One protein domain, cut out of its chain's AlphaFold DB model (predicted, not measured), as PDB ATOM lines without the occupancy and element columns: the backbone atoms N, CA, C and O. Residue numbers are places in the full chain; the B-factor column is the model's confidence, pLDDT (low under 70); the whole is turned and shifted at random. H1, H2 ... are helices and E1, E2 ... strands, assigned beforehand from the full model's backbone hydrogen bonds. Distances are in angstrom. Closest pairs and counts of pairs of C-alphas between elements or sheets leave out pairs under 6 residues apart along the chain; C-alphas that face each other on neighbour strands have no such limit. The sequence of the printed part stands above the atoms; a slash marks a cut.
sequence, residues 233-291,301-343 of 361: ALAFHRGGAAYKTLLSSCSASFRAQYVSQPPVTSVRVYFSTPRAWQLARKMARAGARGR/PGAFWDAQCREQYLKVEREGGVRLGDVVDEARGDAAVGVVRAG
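This is residues 233 to 291 and 301 to 343 of the 361 residues of the protein "F-box domain-containing protein" of Massariosphaeria phaeospora (UniProt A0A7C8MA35). A small antiparallel sheet of four strands has one helix, H5, packed over one face, with the short helix H2 touching H5 beyond the sheet. H3 and H4 run loosely side by side in opposite ways at one end of the whole, H4 only grazing the sheet; residues 240 to 246, of which 241 to 246 belong to H1, and residues 285 to 291, of which 285 to 288 belong to H3, stick out. The printed part has 102 residues with five named helices and four named strands, along the chain E1 H1 H2 E2 H3 H4 E3 H5 E4, in the mixed class of helices and strands; the sheet's order is E1 E4 E2 E3. It is only just compact, close to loose, with a radius of gyration of the C-alphas of 15.1 A, and it is only just elongated, spanning 47 by 31 by 23 A.

E1, residues 233 to 235, is an edge strand and the antiparallel neighbour of E4, residues 338 to 342; N 234 and O 340 are 3.1 A apart, within hydrogen-bond range. E4 is also antiparallel to E2, residues 266 to 271, at 144 degrees between directions, with N 270 and O 339 at 2.9 A. E2 is antiparallel to the other edge strand, E3, residues 313 to 317, with N 269 and O 314 at 2.8 A. H5, residues 324 to 333, is on the sheet at a height of 8.8 A, two layers with the helix on one face; its closest C-alphas to E3 are those of Val 327 and Val 316, 6.5 A apart. It runs slantwise to the strands, at 50 degrees to E2 on the local plane. E3, H5 and E4 form a split strand-helix-strand unit, two strands running the same way with another between them, here E2; its crossover is right-handed. H1, residues 241 to 248, and H2, residues 253 to 256, lie between E1 and E2 along the chain in a second such unit, also right-handed, with E4 between the strands. H2 touches H5, the C-alphas of Arg 255 and Gly 325 being closest at 3.7 A. H1 and H5 are close but not clearly touching, with Leu 247 and Val 328 closest at 7.2 A between C-alphas. H3, residues 274 to 288, and H4, residues 301 to 309, are also close but not clearly touching, at a shallow tilt of 3 degrees, opposite ways; the closest C-alphas, of Ala 280 and Pro 301, are 7.4 A apart. H4 only grazes the sheet with residues 305 to 309. Every O i to N i+4 pair is within hydrogen-bond range in H1, H3 and H4, and 5 of 6 are in H5; H2 is too short for such a pair.

E1 begins at C-alpha 233, (-46.864, 22.497, 3.177), and is 6.4 A long; H1 is 10.5 A and H2 5.8 A. E2 measures 16.5 A and H3 21.3 A, ending at C-alpha 288, (-26.894, 24.282, -1.839). H4 is 11.6 A, E3 12.9 A, H5 15.0 A and E4 12.6 A, ending at C-alpha 342, (-52.850, 23.965, 0.263).

The two C-alphas farthest apart, of Arg 291 and Glu 319, are 48.2 A apart. Residues 292 to 300 are not printed, and C-alphas 291 and 301 are 16.3 A apart across the cut. Of the links that are printed whole, none is long. Mean pLDDT of the printed part is 74.4; 36 residues are under 70, among them 233 to 243, 301 to 311 and 334 to 343.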
ATOM      1  N   ALA A 233     -47.269  23.903   3.086       36.09
ATOM      2  CA  ALA A 233     -46.864  22.497   3.177       36.09
ATOM      3  C   ALA A 233     -46.676  22.074   4.647       36.09
ATOM      4  O   ALA A 233     -45.807  22.616   5.331       36.09
ATOM      5  N   LEU A 234     -47.441  21.092   5.131       42.56
ATOM      6  CA  LEU A 234     -47.193  20.432   6.423       42.56
ATOM      7  C   LEU A 234     -46.576  19.060   6.169       42.56
ATOM      8  O   LEU A 234     -47.209  18.197   5.566       42.56
ATOM      9  N   ALA A 235     -45.336  18.868   6.619       44.16
ATOM     10  CA  ALA A 235     -44.657  17.581   6.552       44.16
ATOM     11  C   ALA A 235     -44.816  16.844   7.883       44.16
ATOM     12  O   ALA A 235     -44.309  17.284   8.917       44.16
ATOM     13  N   PHE A 236     -45.483  15.696   7.847       48.47
ATOM     14  CA  PHE A 236     -45.560  14.798   8.986       48.47
ATOM     15  C   PHE A 236     -44.468  13.740   8.851       48.47
ATOM     16  O   PHE A 236     -44.475  12.909   7.945       48.47
ATOM     17  N   HIS A 237     -43.473  13.783   9.733       47.44
ATOM     18  CA  HIS A 237     -42.498  12.703   9.806       47.44
ATOM     19  C   HIS A 237     -43.145  11.466  10.429       47.44
ATOM     20  O   HIS A 237     -44.045  11.582  11.258       47.44
ATOM     21  N   ARG A 238     -42.660  10.278  10.044       48.38
ATOM     22  CA  ARG A 238     -43.010   8.994  10.668       48.38
ATOM     23  C   ARG A 238     -42.583   9.033  12.138       48.38
ATOM     24  O   ARG A 238     -41.489   8.601  12.486       48.38
ATOM     25  N   GLY A 239     -43.405   9.639  12.982       49.28
ATOM     26  CA  GLY A 239     -43.142   9.726  14.401       49.28
ATOM     27  C   GLY A 239     -43.380   8.368  15.048       49.28
ATOM     28  O   GLY A 239     -44.216   7.583  14.592       49.28
ATOM     29  N   GLY A 240     -42.607   8.074  16.093       56.66
ATOM     30  CA  GLY A 240     -42.781   6.871  16.907       56.66
ATOM     31  C   GLY A 240     -44.162   6.807  17.570       56.66
ATOM     32  O   GLY A 240     -45.027   7.649  17.331       56.66
ATOM     33  N   ALA A 241     -44.378   5.818  18.439       66.19
ATOM     34  CA  ALA A 241     -45.670   5.575  19.095       66.19
ATOM     35  C   ALA A 241     -46.318   6.848  19.685       66.19
ATOM     36  O   ALA A 241     -47.504   7.077  19.469       66.19
ATOM     37  N   ALA A 242     -45.526   7.732  20.301       64.44
ATOM     38  CA  ALA A 242     -45.992   9.009  20.851       64.44
ATOM     39  C   ALA A 242     -46.676   9.928  19.818       64.44
ATOM     40  O   ALA A 242     -47.642  10.617  20.132       64.44
ATOM     41  N   TYR A 243     -46.210   9.920  18.570       67.88
ATOM     42  CA  TYR A 243     -46.774  10.737  17.501       67.88
ATOM     43  C   TYR A 243     -48.109  10.186  16.996       67.88
ATOM     44  O   TYR A 243     -49.042  10.949  16.747       67.88
ATOM     45  N   LYS A 244     -48.237   8.854  16.924       73.31
ATOM     46  CA  LYS A 244     -49.532   8.209  16.675       73.31
ATOM     47  C   LYS A 244     -50.530   8.570  17.773       73.31
ATOM     48  O   LYS A 244     -51.652   8.939  17.449       73.31
ATOM     49  N   THR A 245     -50.110   8.540  19.039       76.88
ATOM     50  CA  THR A 245     -50.953   8.933  20.179       76.88
ATOM     51  C   THR A 245     -51.396  10.393  20.085       76.88
ATOM     52  O   THR A 245     -52.575  10.677  20.262       76.88
ATOM     53  N   LEU A 246     -50.488  11.310  19.730       73.88
ATOM     54  CA  LEU A 246     -50.804  12.734  19.580       73.88
ATOM     55  C   LEU A 246     -51.794  12.991  18.439       73.88
ATOM     56  O   LEU A 246     -52.764  13.719  18.628       73.88
ATOM     57  N   LEU A 247     -51.599  12.357  17.280       78.19
ATOM     58  CA  LEU A 247     -52.564  12.438  16.182       78.19
ATOM     59  C   LEU A 247     -53.913  11.797  16.551       78.19
ATOM     60  O   LEU A 247     -54.942  12.179  15.988       78.19
ATOM     61  N   SER A 248     -53.902  10.808  17.459       80.12
ATOM     62  CA  SER A 248     -55.090  10.058  17.905       80.12
ATOM     63  C   SER A 248     -55.874  10.736  19.002       80.12
ATOM     64  O   SER A 248     -57.002  10.334  19.267       80.12
ATOM     65  N   SER A 249     -55.310  11.758  19.629       89.31
ATOM     66  CA  SER A 249     -56.025  12.524  20.630       89.31
ATOM     67  C   SER A 249     -57.088  13.384  19.944       89.31
ATOM     68  O   SER A 249     -56.774  14.397  19.318       89.31
ATOM     69  N   CYS A 250     -58.359  12.994  20.080       84.25
ATOM     70  CA  CYS A 250     -59.500  13.783  19.606       84.25
ATOM     71  C   CYS A 250     -59.562  15.170  20.268       84.25
ATOM     72  O   CYS A 250     -60.115  16.102  19.696       84.25
ATOM     73  N   SER A 251     -58.956  15.317  21.452       88.31
ATOM     74  CA  SER A 251     -58.900  16.556  22.231       88.31
ATOM     75  C   SER A 251     -57.711  17.459  21.889       88.31
ATOM     76  O   SER A 251     -57.526  18.489  22.538       88.31
ATOM     77  N   ALA A 252     -56.866  17.096  20.922       88.44
ATOM     78  CA  ALA A 252     -55.722  17.927  20.577       88.44
ATOM     79  C   ALA A 252     -56.181  19.261  19.964       88.44
ATOM     80  O   ALA A 252     -56.903  19.286  18.969       88.44
ATOM     81  N   SER A 253     -55.727  20.382  20.534       86.88
ATOM     82  CA  SER A 253     -56.196  21.731  20.173       86.88
ATOM     83  C   SER A 253     -55.989  22.089  18.698       86.88
ATOM     84  O   SER A 253     -56.800  22.816  18.124       86.88
ATOM     85  N   PHE A 254     -54.954  21.538  18.052       89.38
ATOM     86  CA  PHE A 254     -54.714  21.743  16.622       89.38
ATOM     87  C   PHE A 254     -55.854  21.195  15.751       89.38
ATOM     88  O   PHE A 254     -56.080  21.721  14.668       89.38
ATOM     89  N   ARG A 255     -56.613  20.186  16.207       93.50
ATOM     90  CA  ARG A 255     -57.726  19.612  15.430       93.50
ATOM     91  C   ARG A 255     -58.837  20.626  15.156       93.50
ATOM     92  O   ARG A 255     -59.503  20.525  14.133       93.50
ATOM     93  N   ALA A 256     -59.013  21.611  16.039       93.69
ATOM     94  CA  ALA A 256     -60.014  22.664  15.890       93.69
ATOM     95  C   ALA A 256     -59.550  23.837  15.004       93.69
ATOM     96  O   ALA A 256     -60.356  24.705  14.675       93.69
ATOM     97  N   GLN A 257     -58.269  23.889  14.624       94.31
ATOM     98  CA  GLN A 257     -57.714  24.984  13.830       94.31
ATOM     99  C   GLN A 257     -58.039  24.800  12.344       94.31
ATOM    100  O   GLN A 257     -57.826  23.722  11.788       94.31
ATOM    101  N   TYR A 258     -58.528  25.857  11.691       94.75
ATOM    102  CA  TYR A 258     -58.680  25.886  10.234       94.75
ATOM    103  C   TYR A 258     -57.318  25.799   9.545       94.75
ATOM    104  O   TYR A 258     -56.330  26.340  10.042       94.75
ATOM    105  N   VAL A 259     -57.275  25.133   8.390       93.00
ATOM    106  CA  VAL A 259     -56.044  24.993   7.594       93.00
ATOM    107  C   VAL A 259     -55.539  26.354   7.093       93.00
ATOM    108  O   VAL A 259     -54.333  26.550   6.961       93.00
ATOM    109  N   SER A 260     -56.444  27.306   6.861       90.88
ATOM    110  CA  SER A 260     -56.139  28.669   6.422       90.88
ATOM    111  C   SER A 260     -57.060  29.697   7.081       90.88
ATOM    112  O   SER A 260     -58.116  29.361   7.623       90.88
ATOM    113  N   GLN A 261     -56.665  30.968   6.997       90.00
ATOM    114  CA  GLN A 261     -57.517  32.118   7.297       90.00
ATOM    115  C   GLN A 261     -57.442  33.092   6.105       90.00
ATOM    116  O   GLN A 261     -56.346  33.579   5.829       90.00
ATOM    117  N   PRO A 262     -58.553  33.345   5.377       93.44
ATOM    118  CA  PRO A 262     -59.916  32.854   5.629       93.44
ATOM    119  C   PRO A 262     -60.060  31.320   5.465       93.44
ATOM    120  O   PRO A 262     -59.219  30.703   4.803       93.44
ATOM    121  N   PRO A 263     -61.075  30.682   6.089       93.12
ATOM    122  CA  PRO A 263     -61.286  29.238   5.974       93.12
ATOM    123  C   PRO A 263     -61.532  28.806   4.523       93.12
ATOM    124  O   PRO A 263     -62.412  29.345   3.855       93.12
ATOM    125  N   VAL A 264     -60.778  27.812   4.042       94.06
ATOM    126  CA  VAL A 264     -61.001  27.182   2.728       94.06
ATOM    127  C   VAL A 264     -61.900  25.962   2.858       94.06
ATOM    128  O   VAL A 264     -61.741  25.177   3.788       94.06
ATOM    129  N   THR A 265     -62.816  25.764   1.914       97.12
ATOM    130  CA  THR A 265     -63.780  24.650   1.926       97.12
ATOM    131  C   THR A 265     -63.244  23.358   1.311       97.12
ATOM    132  O   THR A 265     -63.857  22.313   1.492       97.12
ATOM    133  N   SER A 266     -62.095  23.398   0.625       95.94
ATOM    134  CA  SER A 266     -61.462  22.236  -0.013       95.94
ATOM    135  C   SER A 266     -59.938  22.279   0.129       95.94
ATOM    136  O   SER A 266     -59.309  23.292  -0.182       95.94
ATOM    137  N   VAL A 267     -59.324  21.157   0.517       94.75
ATOM    138  CA  VAL A 267     -57.861  20.976   0.602       94.75
ATOM    139  C   VAL A 267     -57.449  19.688  -0.115       94.75
ATOM    140  O   VAL A 267     -58.139  18.676  -0.022       94.75
ATOM    141  N   ARG A 268     -56.309  19.706  -0.826       91.12
ATOM    142  CA  ARG A 268     -55.715  18.518  -1.471       91.12
ATOM    143  C   ARG A 268     -54.404  18.129  -0.796       91.12
ATOM    144  O   ARG A 268     -53.376  18.772  -0.964       91.12
ATOM    145  N   VAL A 269     -54.418  17.048  -0.040       88.62
ATOM    146  CA  VAL A 269     -53.258  16.522   0.680       88.62
ATOM    147  C   VAL A 269     -52.519  15.565  -0.242       88.62
ATOM    148  O   VAL A 269     -53.111  14.601  -0.705       88.62
ATOM    149  N   TYR A 270     -51.240  15.802  -0.513       83.31
ATOM    150  CA  TYR A 270     -50.450  14.956  -1.405       83.31
ATOM    151  C   TYR A 270     -49.539  14.056  -0.584       83.31
ATOM    152  O   TYR A 270     -48.772  14.517   0.261       83.31
ATOM    153  N   PHE A 271     -49.568  12.755  -0.833       78.50
ATOM    154  CA  PHE A 271     -48.690  11.845  -0.110       78.50
ATOM    155  C   PHE A 271     -47.341  11.765  -0.820       78.50
ATOM    156  O   PHE A 271     -47.248  11.705  -2.046       78.50
ATOM    157  N   SER A 272     -46.265  11.796  -0.038       75.88
ATOM    158  CA  SER A 272     -44.924  11.548  -0.550       75.88
ATOM    159  C   SER A 272     -44.419  10.253   0.050       75.88
ATOM    160  O   SER A 272     -44.398  10.084   1.271       75.88
ATOM    161  N   THR A 273     -43.959   9.337  -0.801       73.88
ATOM    162  CA  THR A 273     -43.245   8.168  -0.296       73.88
ATOM    163  C   THR A 273     -41.961   8.620   0.415       73.88
ATOM    164  O   THR A 273     -41.304   9.571  -0.027       73.88
ATOM    165  N   PRO A 274     -41.517   7.919   1.477       72.94
ATOM    166  CA  PRO A 274     -40.267   8.248   2.163       72.94
ATOM    167  C   PRO A 274     -39.068   8.370   1.212       72.94
ATOM    168  O   PRO A 274     -38.173   9.185   1.435       72.94
ATOM    169  N   ARG A 275     -39.068   7.589   0.122       71.50
ATOM    170  CA  ARG A 275     -38.035   7.610  -0.916       71.50
ATOM    171  C   ARG A 275     -38.052   8.905  -1.733       71.50
ATOM    172  O   ARG A 275     -36.986   9.488  -1.927       71.50
ATOM    173  N   ALA A 276     -39.227   9.376  -2.161       72.00
ATOM    174  CA  ALA A 276     -39.370  10.647  -2.876       72.00
ATOM    175  C   ALA A 276     -38.916  11.829  -2.002       72.00
ATOM    176  O   ALA A 276     -38.114  12.660  -2.436       72.00
ATOM    177  N   TRP A 277     -39.308  11.835  -0.724       69.75
ATOM    178  CA  TRP A 277     -38.865  12.849   0.237       69.75
ATOM    179  C   TRP A 277     -37.344  12.849   0.457       69.75
ATOM    180  O   TRP A 277     -36.696  13.901   0.448       69.75
ATOM    181  N   GLN A 278     -36.738  11.671   0.634       75.62
ATOM    182  CA  GLN A 278     -35.285  11.547   0.780       75.62
ATOM    183  C   GLN A 278     -34.536  12.031  -0.466       75.62
ATOM    184  O   GLN A 278     -33.507  12.700  -0.334       75.62
ATOM    185  N   LEU A 279     -35.045  11.717  -1.661       74.12
ATOM    186  CA  LEU A 279     -34.453  12.152  -2.921       74.12
ATOM    187  C   LEU A 279     -34.489  13.678  -3.049       74.12
ATOM    188  O   LEU A 279     -33.455  14.291  -3.309       74.12
ATOM    189  N   ALA A 280     -35.627  14.302  -2.746       70.75
ATOM    190  CA  ALA A 280     -35.755  15.754  -2.763       70.75
ATOM    191  C   ALA A 280     -34.818  16.444  -1.759       70.75
ATOM    192  O   ALA A 280     -34.165  17.432  -2.100       70.75
ATOM    193  N   ARG A 281     -34.655  15.897  -0.542       72.88
ATOM    194  CA  ARG A 281     -33.667  16.418   0.425       72.88
ATOM    195  C   ARG A 281     -32.235  16.291  -0.089       72.88
ATOM    196  O   ARG A 281     -31.437  17.203   0.134       72.88
ATOM    197  N   LYS A 282     -31.890  15.179  -0.750       79.38
ATOM    198  CA  LYS A 282     -30.565  14.995  -1.367       79.38
ATOM    199  C   LYS A 282     -30.328  16.026  -2.471       79.38
ATOM    200  O   LYS A 282     -29.277  16.657  -2.466       79.38
ATOM    201  N   MET A 283     -31.311  16.248  -3.345       74.19
ATOM    202  CA  MET A 283     -31.231  17.244  -4.419       74.19
ATOM    203  C   MET A 283     -31.096  18.671  -3.876       74.19
ATOM    204  O   MET A 283     -30.195  19.396  -4.288       74.19
ATOM    205  N   ALA A 284     -31.897  19.047  -2.873       70.88
ATOM    206  CA  ALA A 284     -31.797  20.359  -2.230       70.88
ATOM    207  C   ALA A 284     -30.417  20.592  -1.582       70.88
ATOM    208  O   ALA A 284     -29.843  21.674  -1.688       70.88
ATOM    209  N   ARG A 285     -29.841  19.562  -0.943       75.75
ATOM    210  CA  ARG A 285     -28.485  19.624  -0.367       75.75
ATOM    211  C   ARG A 285     -27.390  19.688  -1.433       75.75
ATOM    212  O   ARG A 285     -26.368  20.321  -1.189       75.75
ATOM    213  N   ALA A 286     -27.578  19.026  -2.573       74.38
ATOM    214  CA  ALA A 286     -26.633  19.071  -3.682       74.38
ATOM    215  C   ALA A 286     -26.594  20.465  -4.327       74.38
ATOM    216  O   ALA A 286     -25.505  21.000  -4.520       74.38
ATOM    217  N   GLY A 287     -27.762  21.082  -4.554       71.81
ATOM    218  CA  GLY A 287     -27.867  22.449  -5.079       71.81
ATOM    219  C   GLY A 287     -27.260  23.500  -4.144       71.81
ATOM    220  O   GLY A 287     -26.525  24.373  -4.591       71.81
ATOM    221  N   ALA A 288     -27.465  23.364  -2.829       65.19
ATOM    222  CA  ALA A 288     -26.894  24.282  -1.839       65.19
ATOM    223  C   ALA A 288     -25.356  24.221  -1.727       65.19
ATOM    224  O   ALA A 288     -24.747  25.138  -1.188       65.19
ATOM    225  N   ARG A 289     -24.710  23.151  -2.213       74.56
ATOM    226  CA  ARG A 289     -23.244  22.982  -2.161       74.56
ATOM    227  C   ARG A 289     -22.516  23.547  -3.381       74.56
ATOM    228  O   ARG A 289     -21.342  23.243  -3.559       74.56
ATOM    229  N   GLY A 290     -23.198  24.302  -4.242       52.47
ATOM    230  CA  GLY A 290     -22.568  24.947  -5.396       52.47
ATOM    231  C   GLY A 290     -21.969  23.972  -6.416       52.47
ATOM    232  O   GLY A 290     -21.241  24.398  -7.303       52.47
ATOM    233  N   ARG A 291     -22.275  22.666  -6.330       56.22
ATOM    234  CA  ARG A 291     -22.007  21.752  -7.440       56.22
ATOM    235  C   ARG A 291     -22.995  22.111  -8.532       56.22
ATOM    236  O   ARG A 291     -24.155  21.706  -8.480       56.22
ATOM    237  N   PRO A 301     -37.482  20.643  -9.464       55.16
ATOM    238  CA  PRO A 301     -38.130  19.744  -8.507       55.16
ATOM    239  C   PRO A 301     -39.659  19.795  -8.597       55.16
ATOM    240  O   PRO A 301     -40.309  18.790  -8.354       55.16
ATOM    241  N   GLY A 302     -40.228  20.942  -8.989       56.31
ATOM    242  CA  GLY A 302     -41.665  21.114  -9.202       56.31
ATOM    243  C   GLY A 302     -42.262  20.120 -10.198       56.31
ATOM    244  O   GLY A 302     -43.269  19.506  -9.877       56.31
ATOM    245  N   ALA A 303     -41.615  19.870 -11.342       59.50
ATOM    246  CA  ALA A 303     -42.116  18.915 -12.335       59.50
ATOM    247  C   ALA A 303     -42.011  17.460 -11.847       59.50
ATOM    248  O   ALA A 303     -42.893  16.652 -12.118       59.50
ATOM    249  N   PHE A 304     -40.962  17.136 -11.083       60.47
ATOM    250  CA  PHE A 304     -40.795  15.819 -10.461       60.47
ATOM    251  C   PHE A 304     -41.856  15.563  -9.382       60.47
ATOM    252  O   PHE A 304     -42.487  14.507  -9.360       60.47
ATOM    253  N   TRP A 305     -42.084  16.550  -8.513       61.09
ATOM    254  CA  TRP A 305     -43.114  16.494  -7.483       61.09
ATOM    255  C   TRP A 305     -44.512  16.449  -8.088       61.09
ATOM    256  O   TRP A 305     -45.321  15.632  -7.667       61.09
ATOM    257  N   ASP A 306     -44.791  17.269  -9.099       59.47
ATOM    258  CA  ASP A 306     -46.091  17.262  -9.755       59.47
ATOM    259  C   ASP A 306     -46.318  15.951 -10.517       59.47
ATOM    260  O   ASP A 306     -47.405  15.404 -10.413       59.47
ATOM    261  N   ALA A 307     -45.328  15.378 -11.208       62.59
ATOM    262  CA  ALA A 307     -45.509  14.101 -11.902       62.59
ATOM    263  C   ALA A 307     -45.701  12.919 -10.935       62.59
ATOM    264  O   ALA A 307     -46.582  12.096 -11.153       62.59
ATOM    265  N   GLN A 308     -44.917  12.843  -9.852       61.34
ATOM    266  CA  GLN A 308     -44.947  11.689  -8.949       61.34
ATOM    267  C   GLN A 308     -46.017  11.792  -7.847       61.34
ATOM    268  O   GLN A 308     -46.523  10.768  -7.396       61.34
ATOM    269  N   CYS A 309     -46.380  12.999  -7.398       59.06
ATOM    270  CA  CYS A 309     -47.439  13.177  -6.400       59.06
ATOM    271  C   CYS A 309     -48.836  13.330  -7.012       59.06
ATOM    272  O   CYS A 309     -49.808  13.180  -6.278       59.06
ATOM    273  N   ARG A 310     -48.981  13.610  -8.319       57.25
ATOM    274  CA  ARG A 310     -50.309  13.784  -8.946       57.25
ATOM    275  C   ARG A 310     -51.215  12.562  -8.826       57.25
ATOM    276  O   ARG A 310     -52.428  12.742  -8.844       57.25
ATOM    277  N   GLU A 311     -50.658  11.364  -8.678       60.84
ATOM    278  CA  GLU A 311     -51.449  10.132  -8.690       60.84
ATOM    279  C   GLU A 311     -52.079   9.774  -7.336       60.84
ATOM    280  O   GLU A 311     -53.025   8.994  -7.306       60.84
ATOM    281  N   GLN A 312     -51.615  10.347  -6.216       75.31
ATOM    282  CA  GLN A 312     -52.141  10.015  -4.885       75.31
ATOM    283  C   GLN A 312     -52.308  11.273  -4.032       75.31
ATOM    284  O   GLN A 312     -51.381  11.735  -3.357       75.31
ATOM    285  N   TYR A 313     -53.519  11.827  -4.065       85.31
ATOM    286  CA  TYR A 313     -53.922  12.901  -3.172       85.31
ATOM    287  C   TYR A 313     -55.252  12.581  -2.493       85.31
ATOM    288  O   TYR A 313     -56.139  11.970  -3.081       85.31
ATOM    289  N   LEU A 314     -55.386  13.047  -1.258       90.56
ATOM    290  CA  LEU A 314     -56.619  13.021  -0.489       90.56
ATOM    291  C   LEU A 314     -57.271  14.398  -0.596       90.56
ATOM    292  O   LEU A 314     -56.664  15.417  -0.256       90.56
ATOM    293  N   LYS A 315     -58.503  14.434  -1.098       94.25
ATOM    294  CA  LYS A 315     -59.311  15.650  -1.170       94.25
ATOM    295  C   LYS A 315     -60.226  15.700   0.048       94.25
ATOM    296  O   LYS A 315     -61.024  14.792   0.240       94.25
ATOM    297  N   VAL A 316     -60.121  16.759   0.844       95.81
ATOM    298  CA  VAL A 316     -60.976  16.981   2.016       95.81
ATOM    299  C   VAL A 316     -61.836  18.201   1.757       95.81
ATOM    300  O   VAL A 316     -61.295  19.284   1.529       95.81
ATOM    301  N   GLU A 317     -63.156  18.026   1.791       96.56
ATOM    302  CA  GLU A 317     -64.128  19.100   1.577       96.56
ATOM    303  C   GLU A 317     -65.067  19.236   2.779       96.56
ATOM    304  O   GLU A 317     -65.569  18.240   3.308       96.56
ATOM    305  N   ARG A 318     -65.266  20.475   3.234       97.81
ATOM    306  CA  ARG A 318     -66.139  20.841   4.357       97.81
ATOM    307  C   ARG A 318     -66.784  22.193   4.068       97.81
ATOM    308  O   ARG A 318     -66.080  23.166   3.806       97.81
ATOM    309  N   GLU A 319     -68.107  22.277   4.179       95.88
ATOM    310  CA  GLU A 319     -68.862  23.515   3.922       95.88
ATOM    311  C   GLU A 319     -68.446  24.663   4.858       95.88
ATOM    312  O   GLU A 319     -68.298  25.800   4.425       95.88
ATOM    313  N   GLY A 320     -68.176  24.357   6.132       94.56
ATOM    314  CA  GLY A 320     -67.749  25.334   7.145       94.56
ATOM    315  C   GLY A 320     -66.254  25.675   7.136       94.56
ATOM    316  O   GLY A 320     -65.779  26.342   8.055       94.56
ATOM    317  N   GLY A 321     -65.505  25.198   6.140       96.25
ATOM    318  CA  GLY A 321     -64.051  25.281   6.089       96.25
ATOM    319  C   GLY A 321     -63.363  24.042   6.666       96.25
ATOM    320  O   GLY A 321     -63.826  23.431   7.628       96.25
ATOM    321  N   VAL A 322     -62.237  23.669   6.067       95.69
ATOM    322  CA  VAL A 322     -61.459  22.481   6.421       95.69
ATOM    323  C   VAL A 322     -60.578  22.782   7.630       95.69
ATOM    324  O   VAL A 322     -59.778  23.728   7.625       95.69
ATOM    325  N   ARG A 323     -60.696  21.957   8.670       96.50
ATOM    326  CA  ARG A 323     -59.830  21.996   9.849       96.50
ATOM    327  C   ARG A 323     -58.697  20.986   9.718       96.50
ATOM    328  O   ARG A 323     -58.780  19.993   9.000       96.50
ATOM    329  N   LEU A 324     -57.623  21.220  10.461       93.75
ATOM    330  CA  LEU A 324     -56.502  20.286  10.569       93.75
ATOM    331  C   LEU A 324     -56.946  18.914  11.097       93.75
ATOM    332  O   LEU A 324     -56.376  17.903  10.699       93.75
ATOM    333  N   GLY A 325     -57.969  18.871  11.958       95.19
ATOM    334  CA  GLY A 325     -58.571  17.622  12.427       95.19
ATOM    335  C   GLY A 325     -59.195  16.808  11.297       95.19
ATOM    336  O   GLY A 325     -58.892  15.625  11.194       95.19
ATOM    337  N   ASP A 326     -59.952  17.459  10.403       95.50
ATOM    338  CA  ASP A 326     -60.567  16.804   9.240       95.50
ATOM    339  C   ASP A 326     -59.505  16.142   8.362       95.50
ATOM    340  O   ASP A 326     -59.627  14.982   7.987       95.50
ATOM    341  N   VAL A 327     -58.412  16.859   8.090       93.62
ATOM    342  CA  VAL A 327     -57.301  16.340   7.286       93.62
ATOM    343  C   VAL A 327     -56.650  15.118   7.933       93.62
ATOM    344  O   VAL A 327     -56.319  14.161   7.238       93.62
ATOM    345  N   VAL A 328     -56.456  15.137   9.254       91.44
ATOM    346  CA  VAL A 328     -55.862  14.009   9.984       91.44
ATOM    347  C   VAL A 328     -56.803  12.809  10.029       91.44
ATOM    348  O   VAL A 328     -56.324  11.684   9.921       91.44
ATOM    349  N   ASP A 329     -58.104  13.031  10.200       92.38
ATOM    350  CA  ASP A 329     -59.097  11.957  10.268       92.38
ATOM    351  C   ASP A 329     -59.258  11.256   8.915       92.38
ATOM    352  O   ASP A 329     -59.200  10.029   8.854       92.38
ATOM    353  N   GLU A 330     -59.315  12.016   7.824       92.00
ATOM    354  CA  GLU A 330     -59.374  11.473   6.464       92.00
ATOM    355  C   GLU A 330     -58.060  10.757   6.081       92.00
ATOM    356  O   GLU A 330     -58.067   9.646   5.554       92.00
ATOM    357  N   ALA A 331     -56.904  11.323   6.451       86.19
ATOM    358  CA  ALA A 331     -55.597  10.708   6.201       86.19
ATOM    359  C   ALA A 331     -55.290   9.490   7.092       86.19
ATOM    360  O   ALA A 331     -54.223   8.900   6.954       86.19
ATOM    361  N   ARG A 332     -56.161   9.127   8.043       81.44
ATOM    362  CA  ARG A 332     -56.035   7.882   8.824       81.44
ATOM    363  C   ARG A 332     -56.700   6.696   8.153       81.44
ATOM    364  O   ARG A 332     -56.264   5.574   8.403       81.44
ATOM    365  N   GLY A 333     -57.750   6.942   7.367       71.25
ATOM    366  CA  GLY A 333     -58.431   5.899   6.600       71.25
ATOM    367  C   GLY A 333     -57.490   5.268   5.576       71.25
ATOM    368  O   GLY A 333     -57.452   4.048   5.439       71.25
ATOM    369  N   ASP A 334     -56.644   6.095   4.961       61.22
ATOM    370  CA  ASP A 334     -55.523   5.663   4.136       61.22
ATOM    371  C   ASP A 334     -54.263   5.543   4.996       61.22
ATOM    372  O   ASP A 334     -53.769   6.524   5.534       61.22
ATOM    373  N   ALA A 335     -53.682   4.351   5.130       48.97
ATOM    374  CA  ALA A 335     -52.492   4.099   5.956       48.97
ATOM    375  C   ALA A 335     -51.176   4.740   5.422       48.97
ATOM    376  O   ALA A 335     -50.089   4.170   5.574       48.97
ATOM    377  N   ALA A 336     -51.242   5.917   4.796       47.41
ATOM    378  CA  ALA A 336     -50.136   6.629   4.173       47.41
ATOM    379  C   ALA A 336     -49.733   7.886   4.968       47.41
ATOM    380  O   ALA A 336     -50.546   8.689   5.412       47.41
ATOM    381  N   VAL A 337     -48.422   8.085   5.134       50.47
ATOM    382  CA  VAL A 337     -47.851   9.302   5.732       50.47
ATOM    383  C   VAL A 337     -47.879  10.419   4.684       50.47
ATOM    384  O   VAL A 337     -47.227  10.300   3.647       50.47
ATOM    385  N   GLY A 338     -48.657  11.477   4.927       43.31
ATOM    386  CA  GLY A 338     -48.944  12.527   3.940       43.31
ATOM    387  C   GLY A 338     -48.223  13.855   4.144       43.31
ATOM    388  O   GLY A 338     -47.771  14.178   5.242       43.31
ATOM    389  N   VAL A 339     -48.147  14.638   3.064       47.50
ATOM    390  CA  VAL A 339     -47.752  16.051   3.057       47.50
ATOM    391  C   VAL A 339     -48.979  16.881   2.667       47.50
ATOM    392  O   VAL A 339     -49.547  16.732   1.588       47.50
ATOM    393  N   VAL A 340     -49.439  17.781   3.532       43.91
ATOM    394  CA  VAL A 340     -50.624  18.604   3.217       43.91
ATOM    395  C   VAL A 340     -50.200  19.739   2.299       43.91
ATOM    396  O   VAL A 340     -49.383  20.542   2.730       43.91
ATOM    397  N   ARG A 341     -50.736  19.823   1.071       41.84
ATOM    398  CA  ARG A 341     -50.551  20.972   0.169       41.84
ATOM    399  C   ARG A 341     -51.844  21.776   0.148       41.84
ATOM    400  O   ARG A 341     -52.883  21.306  -0.292       41.84
ATOM    401  N   ALA A 342     -51.777  23.027   0.547       42.31
ATOM    402  CA  ALA A 342     -52.850  23.965   0.263       42.31
ATOM    403  C   ALA A 342     -52.216  25.127  -0.480       42.31
ATOM    404  O   ALA A 342     -51.795  26.018   0.218       42.31
ATOM    405  N   GLY A 343     -52.059  25.044  -1.818       41.22
ATOM    406  CA  GLY A 343     -51.929  26.194  -2.744       41.22
ATOM    407  C   GLY A 343     -50.566  26.797  -3.176       41.22
ATOM    408  O   GLY A 343     -50.530  27.999  -3.364       41.22
TER     409      GLY A 343